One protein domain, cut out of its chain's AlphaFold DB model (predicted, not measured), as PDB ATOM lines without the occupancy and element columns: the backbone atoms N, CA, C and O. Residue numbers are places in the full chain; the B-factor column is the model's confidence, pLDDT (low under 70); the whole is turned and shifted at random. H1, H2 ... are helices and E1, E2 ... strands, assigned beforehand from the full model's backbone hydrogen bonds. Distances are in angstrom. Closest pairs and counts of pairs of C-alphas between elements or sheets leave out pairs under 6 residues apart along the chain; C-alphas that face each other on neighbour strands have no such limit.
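What this domain is: This is residues 3 to 112 of the 117 residues of an uncharacterized protein of Deinococcus peraridilitoris (strain DSM 19664 / LMG 22246 / CIP 109416 / KR-200) (UniProt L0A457). A small four-stranded sheet stands across the body of a somewhat elongated domain: H4 covers one face, with H3 packed on H4, and H1 and H5 stand up from the opposite face. Beyond H1 and H5 lies the small hairpin E2 and E3, and the loop of residues 28 to 41 makes the far end. The printed part has 110 residues with five named helices and six named strands, in the order E1 H1 E2 E3 H2 E4 H3 H4 E5 E6 H5, and its class is mixed, helices and strands. The larger sheet runs E1 E5 E6 E4 and is mixed; E2 and E3 make an antiparallel sheet of two. The whole is compact, with a radius of gyration of the C-alphas of 14.5 A, yet only just elongated, with spans of 49 by 25 by 23 A.

Where its parts are: E1, residues 3 to 6, begins at C-alpha 3 (5.384, -47.464, -49.552). H1 is residues 8 to 16, 12.2 A long; E2 is residues 18 to 20, E3 residues 25 to 27 and H2 residues 42 to 46. E4 is residues 51 to 53 and H3 residues 61 to 67. H4, residues 75 to 87, is the longest helix at 17.9 A and begins at C-alpha 75 (11.020, -55.221, -31.988). E5, residues 92 to 96, is 13.2 A long, and E6, residues 99 to 103, is 13.1 A. H5, residues 105 to 110, ends at C-alpha 110 (-3.618, -33.984, -48.289).

How they stand to each other: E1 is parallel to E5, with N 4 and O 93 at 2.8 A. The hairpin E5 and E6 has N 94 and O 101 at 2.8 A, and E6 is antiparallel to the edge strand E4, with N 102 and O 51 at 2.8 A. E4, H3 H4 and E5 form a split strand-helix-strand unit, two strands running the same way with E6 between them, its crossover right-handed. H4 lies over E6 and E4 at a height over the sheet of 9.7 A, and runs along the strands, at 23 degrees to E6 on the local plane; C-alphas 83 and 102 are the closest of H4 and E6, 7.4 A apart. H3 touches H4, closest at the C-alphas of Leu 65 and Ile 82, 6.3 A, at a steep tilt of 53 degrees, the same way. H1 and H5 lie on the face opposite to H4 and stand up from the sheet, at 65 and 68 degrees. In the hairpin E2 and E3, N 19 and O 26 are 2.9 A apart; the closest C-alphas of E3 and H5, Ala 26 and Arg 110, are 7.3 A apart. H2 only grazes the larger sheet, with its residues 45 to 46. In H1, H2, H3, H4 and H5 every O i to N i+4 pair is within hydrogen-bond range.

The domain as a whole: The two C-alphas farthest apart, Gly 31 and Pro 73, are 49.8 A apart. The printed part has no cut. The link E3 to H2, 14 residues, is long. The mean pLDDT of the printed part is 93.2, and no printed residue is under 70.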
ATOM      1  N   ALA A   3       4.193 -48.116 -50.082       93.06
ATOM      2  CA  ALA A   3       5.384 -47.464 -49.552       93.06
ATOM      3  C   ALA A   3       5.818 -46.302 -50.453       93.06
ATOM      4  O   ALA A   3       5.729 -46.403 -51.678       93.06
ATOM      5  N   ILE A   4       6.274 -45.224 -49.826       94.94
ATOM      6  CA  ILE A   4       6.883 -44.053 -50.448       94.94
ATOM      7  C   ILE A   4       8.283 -43.943 -49.863       94.94
ATOM      8  O   ILE A   4       8.428 -43.881 -48.646       94.94
ATOM      9  N   ASP A   5       9.300 -43.927 -50.713       95.56
ATOM     10  CA  ASP A   5      10.690 -43.814 -50.287       95.56
ATOM     11  C   ASP A   5      11.191 -42.399 -50.607       95.56
ATOM     12  O   ASP A   5      11.138 -41.972 -51.762       95.56
ATOM     13  N   LEU A   6      11.657 -41.677 -49.587       95.19
ATOM     14  CA  LEU A   6      12.334 -40.388 -49.720       95.19
ATOM     15  C   LEU A   6      13.760 -40.499 -49.178       95.19
ATOM     16  O   LEU A   6      14.044 -41.201 -48.206       95.19
ATOM     17  N   THR A   7      14.678 -39.764 -49.789       95.56
ATOM     18  CA  THR A   7      15.970 -39.461 -49.169       95.56
ATOM     19  C   THR A   7      15.792 -38.460 -48.017       95.56
ATOM     20  O   THR A   7      14.803 -37.722 -47.998       95.56
ATOM     21  N   PRO A   8      16.750 -38.365 -47.073       94.31
ATOM     22  CA  PRO A   8      16.708 -37.344 -46.023       94.31
ATOM     23  C   PRO A   8      16.577 -35.910 -46.561       94.31
ATOM     24  O   PRO A   8      15.829 -35.113 -46.005       94.31
ATOM     25  N   ASP A   9      17.237 -35.594 -47.681       94.94
ATOM     26  CA  ASP A   9      17.152 -34.271 -48.313       94.94
ATOM     27  C   ASP A   9      15.768 -34.013 -48.931       94.94
ATOM     28  O   ASP A   9      15.210 -32.926 -48.775       94.94
ATOM     29  N   GLU A  10      15.180 -35.009 -49.603       95.00
ATOM     30  CA  GLU A  10      13.815 -34.912 -50.138       95.00
ATOM     31  C   GLU A  10      12.783 -34.785 -49.018       95.00
ATOM     32  O   GLU A  10      11.821 -34.030 -49.152       95.00
ATOM     33  N   PHE A  11      12.996 -35.484 -47.903       95.19
ATOM     34  CA  PHE A  11      12.142 -35.377 -46.732       95.19
ATOM     35  C   PHE A  11      12.256 -33.999 -46.076       95.19
ATOM     36  O   PHE A  11      11.237 -33.357 -45.839       95.19
ATOM     37  N   ALA A  12      13.467 -33.468 -45.888       93.75
ATOM     38  CA  ALA A  12      13.664 -32.108 -45.387       93.75
ATOM     39  C   ALA A  12      13.026 -31.053 -46.311       93.75
ATOM     40  O   ALA A  12      12.398 -30.102 -45.841       93.75
ATOM     41  N   GLN A  13      13.132 -31.232 -47.632       93.12
ATOM     42  CA  GLN A  13      12.460 -30.373 -48.605       93.12
ATOM     43  C   GLN A  13      10.932 -30.485 -48.512       93.12
ATOM     44  O   GLN A  13      10.239 -29.470 -48.604       93.12
ATOM     45  N   PHE A  14      10.407 -31.699 -48.334       93.56
ATOM     46  CA  PHE A  14       8.985 -31.945 -48.125       93.56
ATOM     47  C   PHE A  14       8.482 -31.232 -46.867       93.56
ATOM     48  O   PHE A  14       7.535 -30.453 -46.970       93.56
ATOM     49  N   LEU A  15       9.155 -31.408 -45.725       94.19
ATOM     50  CA  LEU A  15       8.819 -30.741 -44.462       94.19
ATOM     51  C   LEU A  15       8.867 -29.212 -44.588       94.19
ATOM     52  O   LEU A  15       7.955 -28.528 -44.134       94.19
ATOM     53  N   GLY A  16       9.861 -28.669 -45.300       92.00
ATOM     54  CA  GLY A  16       9.955 -27.231 -45.584       92.00
ATOM     55  C   GLY A  16       8.817 -26.677 -46.456       92.00
ATOM     56  O   GLY A  16       8.628 -25.463 -46.525       92.00
ATOM     57  N   GLY A  17       8.056 -27.550 -47.121       91.94
ATOM     58  CA  GLY A  17       6.829 -27.219 -47.841       91.94
ATOM     59  C   GLY A  17       5.563 -27.302 -46.985       91.94
ATOM     60  O   GLY A  17       4.474 -27.069 -47.514       91.94
ATOM     61  N   LEU A  18       5.674 -27.635 -45.698       94.38
ATOM     62  CA  LEU A  18       4.553 -27.768 -44.774       94.38
ATOM     63  C   LEU A  18       4.510 -26.625 -43.760       94.38
ATOM     64  O   LEU A  18       5.500 -25.944 -43.495       94.38
ATOM     65  N   TYR A  19       3.335 -26.439 -43.176       94.38
ATOM     66  CA  TYR A  19       3.150 -25.675 -41.952       94.38
ATOM     67  C   TYR A  19       2.159 -26.397 -41.037       94.38
ATOM     68  O   TYR A  19       1.281 -27.129 -41.514       94.38
ATOM     69  N   GLU A  20       2.288 -26.180 -39.732       93.50
ATOM     70  CA  GLU A  20       1.308 -26.618 -38.743       93.50
ATOM     71  C   GLU A  20       0.501 -25.421 -38.239       93.50
ATOM     72  O   GLU A  20       1.059 -24.406 -37.834       93.50
ATOM     73  N   ARG A  21      -0.830 -25.536 -38.244       89.69
ATOM     74  CA  ARG A  21      -1.718 -24.588 -37.559       89.69
ATOM     75  C   ARG A  21      -2.922 -25.325 -36.995       89.69
ATOM     76  O   ARG A  21      -3.507 -26.152 -37.691       89.69
ATOM     77  N   ASP A  22      -3.308 -24.989 -35.767       88.69
ATOM     78  CA  ASP A  22      -4.431 -25.617 -35.059       88.69
ATOM     79  C   ASP A  22      -4.307 -27.156 -35.022       88.69
ATOM     80  O   ASP A  22      -5.260 -27.865 -35.352       88.69
ATOM     81  N   GLU A  23      -3.110 -27.663 -34.684       88.06
ATOM     82  CA  GLU A  23      -2.792 -29.104 -34.608       88.06
ATOM     83  C   GLU A  23      -3.053 -29.841 -35.934       88.06
ATOM     84  O   GLU A  23      -3.491 -30.992 -35.971       88.06
ATOM     85  N   ARG A  24      -2.839 -29.163 -37.069       91.56
ATOM     86  CA  ARG A  24      -3.023 -29.744 -38.404       91.56
ATOM     87  C   ARG A  24      -1.889 -29.368 -39.340       91.56
ATOM     88  O   ARG A  24      -1.653 -28.189 -39.594       91.56
ATOM     89  N   LEU A  25      -1.295 -30.390 -39.956       93.94
ATOM     90  CA  LEU A  25      -0.370 -30.220 -41.076       93.94
ATOM     91  C   LEU A  25      -1.098 -29.871 -42.376       93.94
ATOM     92  O   LEU A  25      -2.055 -30.552 -42.778       93.94
ATOM     93  N   ALA A  26      -0.583 -28.860 -43.068       91.44
ATOM     94  CA  ALA A  26      -1.021 -28.447 -44.392       91.44
ATOM     95  C   ALA A  26       0.161 -27.985 -45.259       91.44
ATOM     96  O   ALA A  26       1.242 -27.681 -44.764       91.44
ATOM     97  N   ILE A  27      -0.057 -27.939 -46.575       92.44
ATOM     98  CA  ILE A  27       0.943 -27.480 -47.546       92.44
ATOM     99  C   ILE A  27       1.004 -25.952 -47.528       92.44
ATOM    100  O   ILE A  27      -0.029 -25.286 -47.656       92.44
ATOM    101  N   LEU A  28       2.211 -25.395 -47.443       90.69
ATOM    102  CA  LEU A  28       2.448 -23.962 -47.569       90.69
ATOM    103  C   LEU A  28       2.013 -23.454 -48.953       90.69
ATOM    104  O   LEU A  28       2.482 -23.961 -49.979       90.69
ATOM    105  N   PRO A  29       1.154 -22.419 -49.025       86.56
ATOM    106  CA  PRO A  29       0.811 -21.802 -50.297       86.56
ATOM    107  C   PRO A  29       2.044 -21.222 -50.999       86.56
ATOM    108  O   PRO A  29       2.938 -20.654 -50.370       86.56
ATOM    109  N   ALA A  30       2.066 -21.307 -52.329       84.25
ATOM    110  CA  ALA A  30       3.172 -20.799 -53.131       84.25
ATOM    111  C   ALA A  30       3.458 -19.312 -52.838       84.25
ATOM    112  O   ALA A  30       2.561 -18.469 -52.887       84.25
ATOM    113  N   GLY A  31       4.727 -18.995 -52.564       82.88
ATOM    114  CA  GLY A  31       5.176 -17.636 -52.249       82.88
ATOM    115  C   GLY A  31       4.942 -17.201 -50.800       82.88
ATOM    116  O   GLY A  31       5.242 -16.054 -50.474       82.88
ATOM    117  N   MET A  32       4.432 -18.085 -49.938       85.88
ATOM    118  CA  MET A  32       4.355 -17.851 -48.497       85.88
ATOM    119  C   MET A  32       5.530 -18.493 -47.758       85.88
ATOM    120  O   MET A  32       6.220 -19.373 -48.269       85.88
ATOM    121  N   THR A  33       5.753 -18.028 -46.535       84.62
ATOM    122  CA  THR A  33       6.718 -18.589 -45.590       84.62
ATOM    123  C   THR A  33       5.978 -18.803 -44.281       84.62
ATOM    124  O   THR A  33       5.255 -17.902 -43.850       84.62
ATOM    125  N   ALA A  34       6.129 -19.984 -43.678       81.88
ATOM    126  CA  ALA A  34       5.622 -20.231 -42.334       81.88
ATOM    127  C   ALA A  34       6.246 -19.230 -41.351       81.88
ATOM    128  O   ALA A  34       7.422 -18.869 -41.473       81.88
ATOM    129  N   VAL A  35       5.466 -18.774 -40.374       85.25
ATOM    130  CA  VAL A  35       6.051 -18.118 -39.199       85.25
ATOM    131  C   VAL A  35       6.805 -19.164 -38.373       85.25
ATOM    132  O   VAL A  35       6.567 -20.359 -38.519       85.25
ATOM    133  N   SER A  36       7.764 -18.739 -37.549       82.00
ATOM    134  CA  SER A  36       8.717 -19.654 -36.898       82.00
ATOM    135  C   SER A  36       8.070 -20.741 -36.037       82.00
ATOM    136  O   SER A  36       8.637 -21.815 -35.901       82.00
ATOM    137  N   ASP A  37       6.913 -20.449 -35.451       84.00
ATOM    138  CA  ASP A  37       6.101 -21.344 -34.623       84.00
ATOM    139  C   ASP A  37       5.197 -22.290 -35.430       84.00
ATOM    140  O   ASP A  37       4.630 -23.211 -34.859       84.00
ATOM    141  N   GLU A  38       5.087 -22.092 -36.743       87.50
ATOM    142  CA  GLU A  38       4.329 -22.953 -37.662       87.50
ATOM    143  C   GLU A  38       5.249 -23.816 -38.540       87.50
ATOM    144  O   GLU A  38       4.767 -24.572 -39.386       87.50
ATOM    145  N   VAL A  39       6.573 -23.684 -38.386       90.38
ATOM    146  CA  VAL A  39       7.553 -24.494 -39.120       90.38
ATOM    147  C   VAL A  39       7.423 -25.947 -38.685       90.38
ATOM    148  O   VAL A  39       7.433 -26.262 -37.498       90.38
ATOM    149  N   VAL A  40       7.339 -26.836 -39.669       93.00
ATOM    150  CA  VAL A  40       7.273 -28.275 -39.438       93.00
ATOM    151  C   VAL A  40       8.680 -28.841 -39.540       93.00
ATOM    152  O   VAL A  40       9.305 -28.788 -40.599       93.00
ATOM    153  N   ASP A  41       9.170 -29.382 -38.433       93.06
ATOM    154  CA  ASP A  41      10.323 -30.271 -38.410       93.06
ATOM    155  C   ASP A  41       9.868 -31.737 -38.284       93.06
ATOM    156  O   ASP A  41       8.674 -32.048 -38.309       93.06
ATOM    157  N   GLU A  42      10.828 -32.654 -38.203       93.12
ATOM    158  CA  GLU A  42      10.564 -34.090 -38.078       93.12
ATOM    159  C   GLU A  42       9.771 -34.424 -36.805       93.12
ATOM    160  O   GLU A  42       8.862 -35.252 -36.842       93.12
ATOM    161  N   TYR A  43      10.060 -33.736 -35.695       92.50
ATOM    162  CA  TYR A  43       9.377 -33.943 -34.423       92.50
ATOM    163  C   TYR A  43       7.918 -33.489 -34.509       92.50
ATOM    164  O   TYR A  43       7.018 -34.258 -34.170       92.50
ATOM    165  N   THR A  44       7.658 -32.294 -35.045       93.88
ATOM    166  CA  THR A  44       6.297 -31.820 -35.318       93.88
ATOM    167  C   THR A  44       5.573 -32.770 -36.264       93.88
ATOM    168  O   THR A  44       4.438 -33.143 -35.994       93.88
ATOM    169  N   PHE A  45       6.216 -33.230 -37.343       95.19
ATOM    170  CA  PHE A  45       5.620 -34.188 -38.276       95.19
ATOM    171  C   PHE A  45       5.242 -35.515 -37.602       95.19
ATOM    172  O   PHE A  45       4.157 -36.043 -37.856       95.19
ATOM    173  N   SER A  46       6.096 -36.022 -36.708       94.19
ATOM    174  CA  SER A  46       5.877 -37.278 -35.984       94.19
ATOM    175  C   SER A  46       4.616 -37.282 -35.115       94.19
ATOM    176  O   SER A  46       4.007 -38.328 -34.928       94.19
ATOM    177  N   ALA A  47       4.147 -36.119 -34.655       93.44
ATOM    178  CA  ALA A  47       2.909 -36.025 -33.883       93.44
ATOM    179  C   ALA A  47       1.642 -36.327 -34.712       93.44
ATOM    180  O   ALA A  47       0.569 -36.521 -34.143       93.44
ATOM    181  N   HIS A  48       1.748 -36.362 -36.048       95.12
ATOM    182  CA  HIS A  48       0.622 -36.587 -36.967       95.12
ATOM    183  C   HIS A  48       0.621 -37.977 -37.612       95.12
ATOM    184  O   HIS A  48      -0.277 -38.272 -38.403       95.12
ATOM    185  N   VAL A  49       1.624 -38.815 -37.337       95.81
ATOM    186  CA  VAL A  49       1.702 -40.171 -37.895       95.81
ATOM    187  C   VAL A  49       1.031 -41.176 -36.956       95.81
ATOM    188  O   VAL A  49       0.960 -40.970 -35.751       95.81
ATOM    189  N   GLU A  50       0.525 -42.274 -37.509       96.00
ATOM    190  CA  GLU A  50      -0.187 -43.322 -36.761       96.00
ATOM    191  C   GLU A  50       0.763 -44.213 -35.948       96.00
ATOM    192  O   GLU A  50       0.385 -44.795 -34.932       96.00
ATOM    193  N   ALA A  51       1.989 -44.373 -36.446       96.69
ATOM    194  CA  ALA A  51       3.082 -45.086 -35.799       96.69
ATOM    195  C   ALA A  51       4.402 -44.725 -36.485       96.69
ATOM    196  O   ALA A  51       4.412 -44.371 -37.668       96.69
ATOM    197  N   LEU A  52       5.521 -44.874 -35.782       96.88
ATOM    198  CA  LEU A  52       6.847 -44.691 -36.363       96.88
ATOM    199  C   LEU A  52       7.886 -45.623 -35.748       96.88
ATOM    200  O   LEU A  52       7.750 -46.068 -34.610       96.88
ATOM    201  N   ARG A  53       8.951 -45.853 -36.510       96.12
ATOM    202  CA  ARG A  53      10.222 -46.400 -36.045       96.12
ATOM    203  C   ARG A  53      11.319 -45.504 -36.606       96.12
ATOM    204  O   ARG A  53      11.498 -45.476 -37.819       96.12
ATOM    205  N   SER A  54      11.998 -44.751 -35.749       93.50
ATOM    206  CA  SER A  54      13.022 -43.778 -36.142       93.50
ATOM    207  C   SER A  54      14.246 -43.904 -35.236       93.50
ATOM    208  O   SER A  54      14.113 -44.228 -34.057       93.50
ATOM    209  N   GLU A  55      15.440 -43.662 -35.777       90.12
ATOM    210  CA  GLU A  55      16.666 -43.526 -34.977       90.12
ATOM    211  C   GLU A  55      16.773 -42.144 -34.306       90.12
ATOM    212  O   GLU A  55      17.461 -41.995 -33.293       90.12
ATOM    213  N   GLY A  56      16.130 -41.123 -34.886       84.62
ATOM    214  CA  GLY A  56      16.190 -39.727 -34.442       84.62
ATOM    215  C   GLY A  56      15.082 -39.327 -33.467       84.62
ATOM    216  O   GLY A  56      15.272 -38.409 -32.665       84.62
ATOM    217  N   ILE A  57      13.950 -40.028 -33.505       89.00
ATOM    218  CA  ILE A  57      12.796 -39.812 -32.629       89.00
ATOM    219  C   ILE A  57      12.579 -41.060 -31.787       89.00
ATOM    220  O   ILE A  57      12.473 -42.160 -32.323       89.00
ATOM    221  N   ASP A  58      12.467 -40.869 -30.469       79.25
ATOM    222  CA  ASP A  58      12.109 -41.928 -29.522       79.25
ATOM    223  C   ASP A  58      10.650 -42.356 -29.759       79.25
ATOM    224  O   ASP A  58       9.711 -41.844 -29.150       79.25
ATOM    225  N   GLY A  59      10.458 -43.216 -30.760       73.75
ATOM    226  CA  GLY A  59       9.179 -43.815 -31.106       73.75
ATOM    227  C   GLY A  59       8.905 -45.027 -30.226       73.75
ATOM    228  O   GLY A  59       9.713 -45.951 -30.157       73.75
ATOM    229  N   ASP A  60       7.738 -45.059 -29.584       86.06
ATOM    230  CA  ASP A  60       7.363 -46.164 -28.703       86.06
ATOM    231  C   ASP A  60       6.727 -47.317 -29.498       86.06
ATOM    232  O   ASP A  60       5.504 -47.481 -29.544       86.06
ATOM    233  N   VAL A  61       7.568 -48.118 -30.168       94.56
ATOM    234  CA  VAL A  61       7.125 -49.314 -30.916       94.56
ATOM    235  C   VAL A  61       6.381 -50.280 -29.994       94.56
ATOM    236  O   VAL A  61       5.367 -50.847 -30.393       94.56
ATOM    237  N   TRP A  62       6.853 -50.460 -28.760       95.62
ATOM    238  CA  TRP A  62       6.234 -51.374 -27.801       95.62
ATOM    239  C   TRP A  62       4.915 -50.832 -27.258       95.62
ATOM    240  O   TRP A  62       3.932 -51.566 -27.267       95.62
ATOM    241  N   GLY A  63       4.853 -49.554 -26.886       94.31
ATOM    242  CA  GLY A  63       3.607 -48.897 -26.489       94.31
ATOM    243  C   GLY A  63       2.574 -48.905 -27.610       94.31
ATOM    244  O   GLY A  63       1.422 -49.253 -27.376       94.31
ATOM    245  N   THR A  64       2.998 -48.662 -28.854       96.00
ATOM    246  CA  THR A  64       2.119 -48.803 -30.023       96.00
ATOM    247  C   THR A  64       1.627 -50.245 -30.166       96.00
ATOM    248  O   THR A  64       0.445 -50.473 -30.395       96.00
ATOM    249  N   LEU A  65       2.503 -51.248 -30.037       97.38
ATOM    250  CA  LEU A  65       2.108 -52.657 -30.121       97.38
ATOM    251  C   LEU A  65       1.063 -53.024 -29.052       97.38
ATOM    252  O   LEU A  65       0.092 -53.718 -29.367       97.38
ATOM    253  N   ASP A  66       1.262 -52.537 -27.827       96.62
ATOM    254  CA  ASP A  66       0.376 -52.750 -26.683       96.62
ATOM    255  C   ASP A  66      -0.981 -52.055 -26.879       96.62
ATOM    256  O   ASP A  66      -2.020 -52.683 -26.663       96.62
ATOM    257  N   ASP A  67      -0.995 -50.810 -27.368       96.44
ATOM    258  CA  ASP A  67      -2.217 -50.061 -27.700       96.44
ATOM    259  C   ASP A  67      -3.052 -50.765 -28.782       96.44
ATOM    260  O   ASP A  67      -4.285 -50.690 -28.793       96.44
ATOM    261  N   LEU A  68      -2.386 -51.485 -29.688       96.88
ATOM    262  CA  LEU A  68      -3.025 -52.304 -30.718       96.88
ATOM    263  C   LEU A  68      -3.451 -53.697 -30.223       96.88
ATOM    264  O   LEU A  68      -4.016 -54.467 -31.005       96.88
ATOM    265  N   GLU A  69      -3.188 -54.028 -28.956       97.50
ATOM    266  CA  GLU A  69      -3.427 -55.337 -28.333       97.50
ATOM    267  C   GLU A  69      -2.729 -56.497 -29.078       97.50
ATOM    268  O   GLU A  69      -3.253 -57.611 -29.197       97.50
ATOM    269  N   LEU A  70      -1.529 -56.241 -29.609       96.69
ATOM    270  CA  LEU A  70      -0.714 -57.212 -30.339       96.69
ATOM    271  C   LEU A  70       0.441 -57.730 -29.470       96.69
ATOM    272  O   LEU A  70       0.779 -57.176 -28.434       96.69
ATOM    273  N   GLN A  71       1.057 -58.838 -29.885       96.88
ATOM    274  CA  GLN A  71       2.207 -59.429 -29.191       96.88
ATOM    275  C   GLN A  71       3.286 -59.806 -30.188       96.88
ATOM    276  O   GLN A  71       2.963 -60.355 -31.239       96.88
ATOM    277  N   ALA A  72       4.547 -59.584 -29.832       97.50
ATOM    278  CA  ALA A  72       5.708 -59.930 -30.639       97.50
ATOM    279  C   ALA A  72       6.881 -60.390 -29.757       97.50
ATOM    280  O   ALA A  72       6.981 -59.951 -28.612       97.50
ATOM    281  N   PRO A  73       7.756 -61.280 -30.257       96.50
ATOM    282  CA  PRO A  73       8.929 -61.737 -29.512       96.50
ATOM    283  C   PRO A  73      10.097 -60.740 -29.517       96.50
ATOM    284  O   PRO A  73      10.950 -60.817 -28.635       96.50
ATOM    285  N   ASP A  74      10.146 -59.831 -30.489       97.00
ATOM    286  CA  ASP A  74      11.178 -58.809 -30.645       97.00
ATOM    287  C   ASP A  74      10.625 -57.577 -31.382       97.00
ATOM    288  O   ASP A  74       9.477 -57.566 -31.832       97.00
ATOM    289  N   GLU A  75      11.433 -56.519 -31.448       94.62
ATOM    290  CA  GLU A  75      11.020 -55.221 -31.988       94.62
ATOM    291  C   GLU A  75      10.809 -55.249 -33.507       94.62
ATOM    292  O   GLU A  75       9.909 -54.585 -34.016       94.62
ATOM    293  N   ASP A  76      11.588 -56.050 -34.241       96.06
ATOM    294  CA  ASP A  76      11.419 -56.191 -35.689       96.06
ATOM    295  C   ASP A  76      10.063 -56.839 -36.001       96.06
ATOM    296  O   ASP A  76       9.293 -56.343 -36.826       96.06
ATOM    297  N   GLU A  77       9.719 -57.914 -35.289       97.81
ATOM    298  CA  GLU A  77       8.431 -58.585 -35.438       97.81
ATOM    299  C   GLU A  77       7.267 -57.766 -34.845       97.81
ATOM    300  O   GLU A  77       6.123 -57.918 -35.286       97.81
ATOM    301  N   ALA A  78       7.526 -56.896 -33.859       97.88
ATOM    302  CA  ALA A  78       6.558 -55.913 -33.367       97.88
ATOM    303  C   ALA A  78       6.227 -54.901 -34.465       97.88
ATOM    304  O   ALA A  78       5.058 -54.678 -34.792       97.88
ATOM    305  N   TRP A  79       7.261 -54.358 -35.101       97.56
ATOM    306  CA  TRP A  79       7.106 -53.367 -36.146       97.56
ATOM    307  C   TRP A  79       6.406 -53.923 -37.390       97.56
ATOM    308  O   TRP A  79       5.490 -53.292 -37.919       97.56
ATOM    309  N   GLU A  80       6.735 -55.142 -37.826       97.56
ATOM    310  CA  GLU A  80       6.011 -55.792 -38.929       97.56
ATOM    311  C   GLU A  80       4.524 -56.019 -38.610       97.56
ATOM    312  O   GLU A  80       3.668 -55.865 -39.488       97.56
ATOM    313  N   ARG A  81       4.177 -56.322 -37.351       98.25
ATOM    314  CA  ARG A  81       2.776 -56.454 -36.920       98.25
ATOM    315  C   ARG A  81       2.031 -55.126 -36.919       98.25
ATOM    316  O   ARG A  81       0.908 -55.076 -37.422       98.25
ATOM    317  N   ILE A  82       2.651 -54.064 -36.408       98.19
ATOM    318  CA  ILE A  82       2.098 -52.702 -36.444       98.19
ATOM    319  C   ILE A  82       1.850 -52.288 -37.896       98.19
ATOM    320  O   ILE A  82       0.740 -51.890 -38.262       98.19
ATOM    321  N   LYS A  83       2.843 -52.488 -38.770       97.75
ATOM    322  CA  LYS A  83       2.698 -52.228 -40.204       97.75
ATOM    323  C   LYS A  83       1.555 -53.029 -40.816       97.75
ATOM    324  O   LYS A  83       0.758 -52.463 -41.559       97.75
ATOM    325  N   ALA A  84       1.432 -54.320 -40.511       97.62
ATOM    326  CA  ALA A  84       0.337 -55.148 -41.017       97.62
ATOM    327  C   ALA A  84      -1.043 -54.664 -40.533       97.62
ATOM    328  O   ALA A  84      -1.996 -54.644 -41.318       97.62
ATOM    329  N   PHE A  85      -1.149 -54.231 -39.274       97.44
ATOM    330  CA  PHE A  85      -2.377 -53.685 -38.700       97.44
ATOM    331  C   PHE A  85      -2.853 -52.434 -39.450       97.44
ATOM    332  O   PHE A  85      -4.024 -52.350 -39.837       97.44
ATOM    333  N   TYR A  86      -1.953 -51.484 -39.700       97.38
ATOM    334  CA  TYR A  86      -2.283 -50.248 -40.411       97.38
ATOM    335  C   TYR A  86      -2.426 -50.451 -41.924       97.38
ATOM    336  O   TYR A  86      -3.284 -49.832 -42.556       97.38
ATOM    337  N   ALA A  87      -1.693 -51.401 -42.511       95.38
ATOM    338  CA  ALA A  87      -1.851 -51.778 -43.916       95.38
ATOM    339  C   ALA A  87      -3.289 -52.201 -44.245       95.38
ATOM    340  O   ALA A  87      -3.822 -51.828 -45.288       95.38
ATOM    341  N   ALA A  88      -3.926 -52.965 -43.350       94.75
ATOM    342  CA  ALA A  88      -5.310 -53.411 -43.515       94.75
ATOM    343  C   ALA A  88      -6.335 -52.259 -43.461       94.75
ATOM    344  O   ALA A  88      -7.490 -52.452 -43.836       94.75
ATOM    345  N   ARG A  89      -5.917 -51.071 -43.005       94.75
ATOM    346  CA  ARG A  89      -6.735 -49.855 -42.862       94.75
ATOM    347  C   ARG A  89      -6.456 -48.809 -43.945       94.75
ATOM    348  O   ARG A  89      -6.995 -47.713 -43.869       94.75
ATOM    349  N   GLY A  90      -5.644 -49.146 -44.949       93.75
ATOM    350  CA  GLY A  90      -5.319 -48.251 -46.065       93.75
ATOM    351  C   GLY A  90      -4.173 -47.276 -45.787       93.75
ATOM    352  O   GLY A  90      -3.843 -46.476 -46.657       93.75
ATOM    353  N   CYS A  91      -3.529 -47.352 -44.619       96.56
ATOM    354  CA  CYS A  91      -2.385 -46.503 -44.305       96.56
ATOM    355  C   CYS A  91      -1.220 -46.710 -45.285       96.56
ATOM    356  O   CYS A  91      -1.065 -47.763 -45.919       96.56
ATOM    357  N   VAL A  92      -0.387 -45.679 -45.377       96.06
ATOM    358  CA  VAL A  92       0.775 -45.586 -46.259       96.06
ATOM    359  C   VAL A  92       2.038 -45.564 -45.409       96.06
ATOM    360  O   VAL A  92       2.081 -44.901 -44.378       96.06
ATOM    361  N   LEU A  93       3.070 -46.276 -45.847       97.12
ATOM    362  CA  LEU A  93       4.388 -46.255 -45.226       97.12
ATOM    363  C   LEU A  93       5.260 -45.217 -45.938       97.12
ATOM    364  O   LEU A  93       5.458 -45.314 -47.145       97.12
ATOM    365  N   LEU A  94       5.801 -44.253 -45.210       96.81
ATOM    366  CA  LEU A  94       6.857 -43.365 -45.682       96.81
ATOM    367  C   LEU A  94       8.187 -43.848 -45.104       96.81
ATOM    368  O   LEU A  94       8.299 -44.010 -43.893       96.81
ATOM    369  N   ARG A  95       9.184 -44.067 -45.959       96.94
ATOM    370  CA  ARG A  95      10.545 -44.420 -45.553       96.94
ATOM    371  C   ARG A  95      11.492 -43.265 -45.809       96.94
ATOM    372  O   ARG A  95      11.490 -42.708 -46.907       96.94
ATOM    373  N   VAL A  96      12.318 -42.953 -44.817       96.19
ATOM    374  CA  VAL A  96      13.356 -41.923 -44.890       96.19
ATOM    375  C   VAL A  96      14.654 -42.510 -44.346       96.19
ATOM    376  O   VAL A  96      14.919 -42.488 -43.150       96.19
ATOM    377  N   GLY A  97      15.470 -43.093 -45.226       92.44
ATOM    378  CA  GLY A  97      16.646 -43.849 -44.785       92.44
ATOM    379  C   GLY A  97      16.248 -45.053 -43.908       92.44
ATOM    380  O   GLY A  97      15.506 -45.903 -44.407       92.44
ATOM    381  N   PRO A  98      16.751 -45.177 -42.661       92.19
ATOM    382  CA  PRO A  98      16.349 -46.244 -41.739       92.19
ATOM    383  C   PRO A  98      14.974 -46.007 -41.095       92.19
ATOM    384  O   PRO A  98      14.392 -46.954 -40.565       92.19
ATOM    385  N   ASP A  99      14.455 -44.780 -41.159       95.56
ATOM    386  CA  ASP A  99      13.236 -44.400 -40.458       95.56
ATOM    387  C   ASP A  99      11.995 -44.762 -41.274       95.56
ATOM    388  O   ASP A  99      11.937 -44.583 -42.496       95.56
ATOM    389  N   GLU A 100      10.967 -45.245 -40.585       97.12
ATOM    390  CA  GLU A 100       9.685 -45.612 -41.165       97.12
ATOM    391  C   GLU A 100       8.538 -44.914 -40.416       97.12
ATOM    392  O   GLU A 100       8.414 -45.019 -39.198       97.12
ATOM    393  N   TYR A 101       7.656 -44.248 -41.162       96.75
ATOM    394  CA  TYR A 101       6.493 -43.517 -40.658       96.75
ATOM    395  C   TYR A 101       5.215 -44.080 -41.279       96.75
ATOM    396  O   TYR A 101       5.120 -44.226 -42.499       96.75
ATOM    397  N   VAL A 102       4.204 -44.373 -40.469       97.19
ATOM    398  CA  VAL A 102       2.897 -44.845 -40.938       97.19
ATOM    399  C   VAL A 102       1.925 -43.674 -40.972       97.19
ATOM    400  O   VAL A 102       1.583 -43.113 -39.940       97.19
ATOM    401  N   LEU A 103       1.439 -43.313 -42.156       96.44
ATOM    402  CA  LEU A 103       0.484 -42.225 -42.345       96.44
ATOM    403  C   LEU A 103      -0.911 -42.756 -42.656       96.44
ATOM    404  O   LEU A 103      -1.072 -43.677 -43.463       96.44
ATOM    405  N   ALA A 104      -1.938 -42.102 -42.115       95.19
ATOM    406  CA  ALA A 104      -3.286 -42.218 -42.655       95.19
ATOM    407  C   ALA A 104      -3.306 -41.834 -44.147       95.19
ATOM    408  O   ALA A 104      -2.666 -40.864 -44.565       95.19
ATOM    409  N   GLU A 105      -4.081 -42.565 -44.950       93.25
ATOM    410  CA  GLU A 105      -4.177 -42.349 -46.401       93.25
ATOM    411  C   GLU A 105      -4.579 -40.907 -46.748       93.25
ATOM    412  O   GLU A 105      -3.981 -40.264 -47.613       93.25
ATOM    413  N   ASP A 106      -5.571 -40.372 -46.030       92.69
ATOM    414  CA  ASP A 106      -6.073 -39.016 -46.244       92.69
ATOM    415  C   ASP A 106      -5.042 -37.945 -45.883       92.69
ATOM    416  O   ASP A 106      -4.978 -36.913 -46.556       92.69
ATOM    417  N   LEU A 107      -4.207 -38.187 -44.864       93.81
ATOM    418  CA  LEU A 107      -3.107 -37.287 -44.528       93.81
ATOM    419  C   LEU A 107      -2.070 -37.292 -45.652       93.81
ATOM    420  O   LEU A 107      -1.749 -36.227 -46.177       93.81
ATOM    421  N   ALA A 108      -1.612 -38.471 -46.083       92.94
ATOM    422  CA  ALA A 108      -0.642 -38.594 -47.170       92.94
ATOM    423  C   ALA A 108      -1.131 -37.892 -48.451       92.94
ATOM    424  O   ALA A 108      -0.404 -37.095 -49.046       92.94
ATOM    425  N   ARG A 109      -2.403 -38.098 -48.816       91.38
ATOM    426  CA  ARG A 109      -3.046 -37.426 -49.953       91.38
ATOM    427  C   ARG A 109      -3.112 -35.908 -49.772       91.38
ATOM    428  O   ARG A 109      -2.805 -35.172 -50.706       91.38
ATOM    429  N   ARG A 110      -3.510 -35.424 -48.589       92.00
ATOM    430  CA  ARG A 110      -3.618 -33.984 -48.289       92.00
ATOM    431  C   ARG A 110      -2.268 -33.277 -48.363       92.00
ATOM    432  O   ARG A 110      -2.221 -32.131 -48.802       92.00
ATOM    433  N   LEU A 111      -1.200 -33.952 -47.945       92.19
ATOM    434  CA  LEU A 111       0.166 -33.430 -47.993       92.19
ATOM    435  C   LEU A 111       0.821 -33.585 -49.375       92.19
ATOM    436  O   LEU A 111       1.951 -33.149 -49.565       92.19
ATOM    437  N   GLY A 112       0.117 -34.160 -50.357       88.75
ATOM    438  CA  GLY A 112       0.618 -34.301 -51.723       88.75
ATOM    439  C   GLY A 112       1.709 -35.360 -51.875       88.75
ATOM    440  O   GLY A 112       2.436 -35.339 -52.868       88.75
TER     441      GLY A 112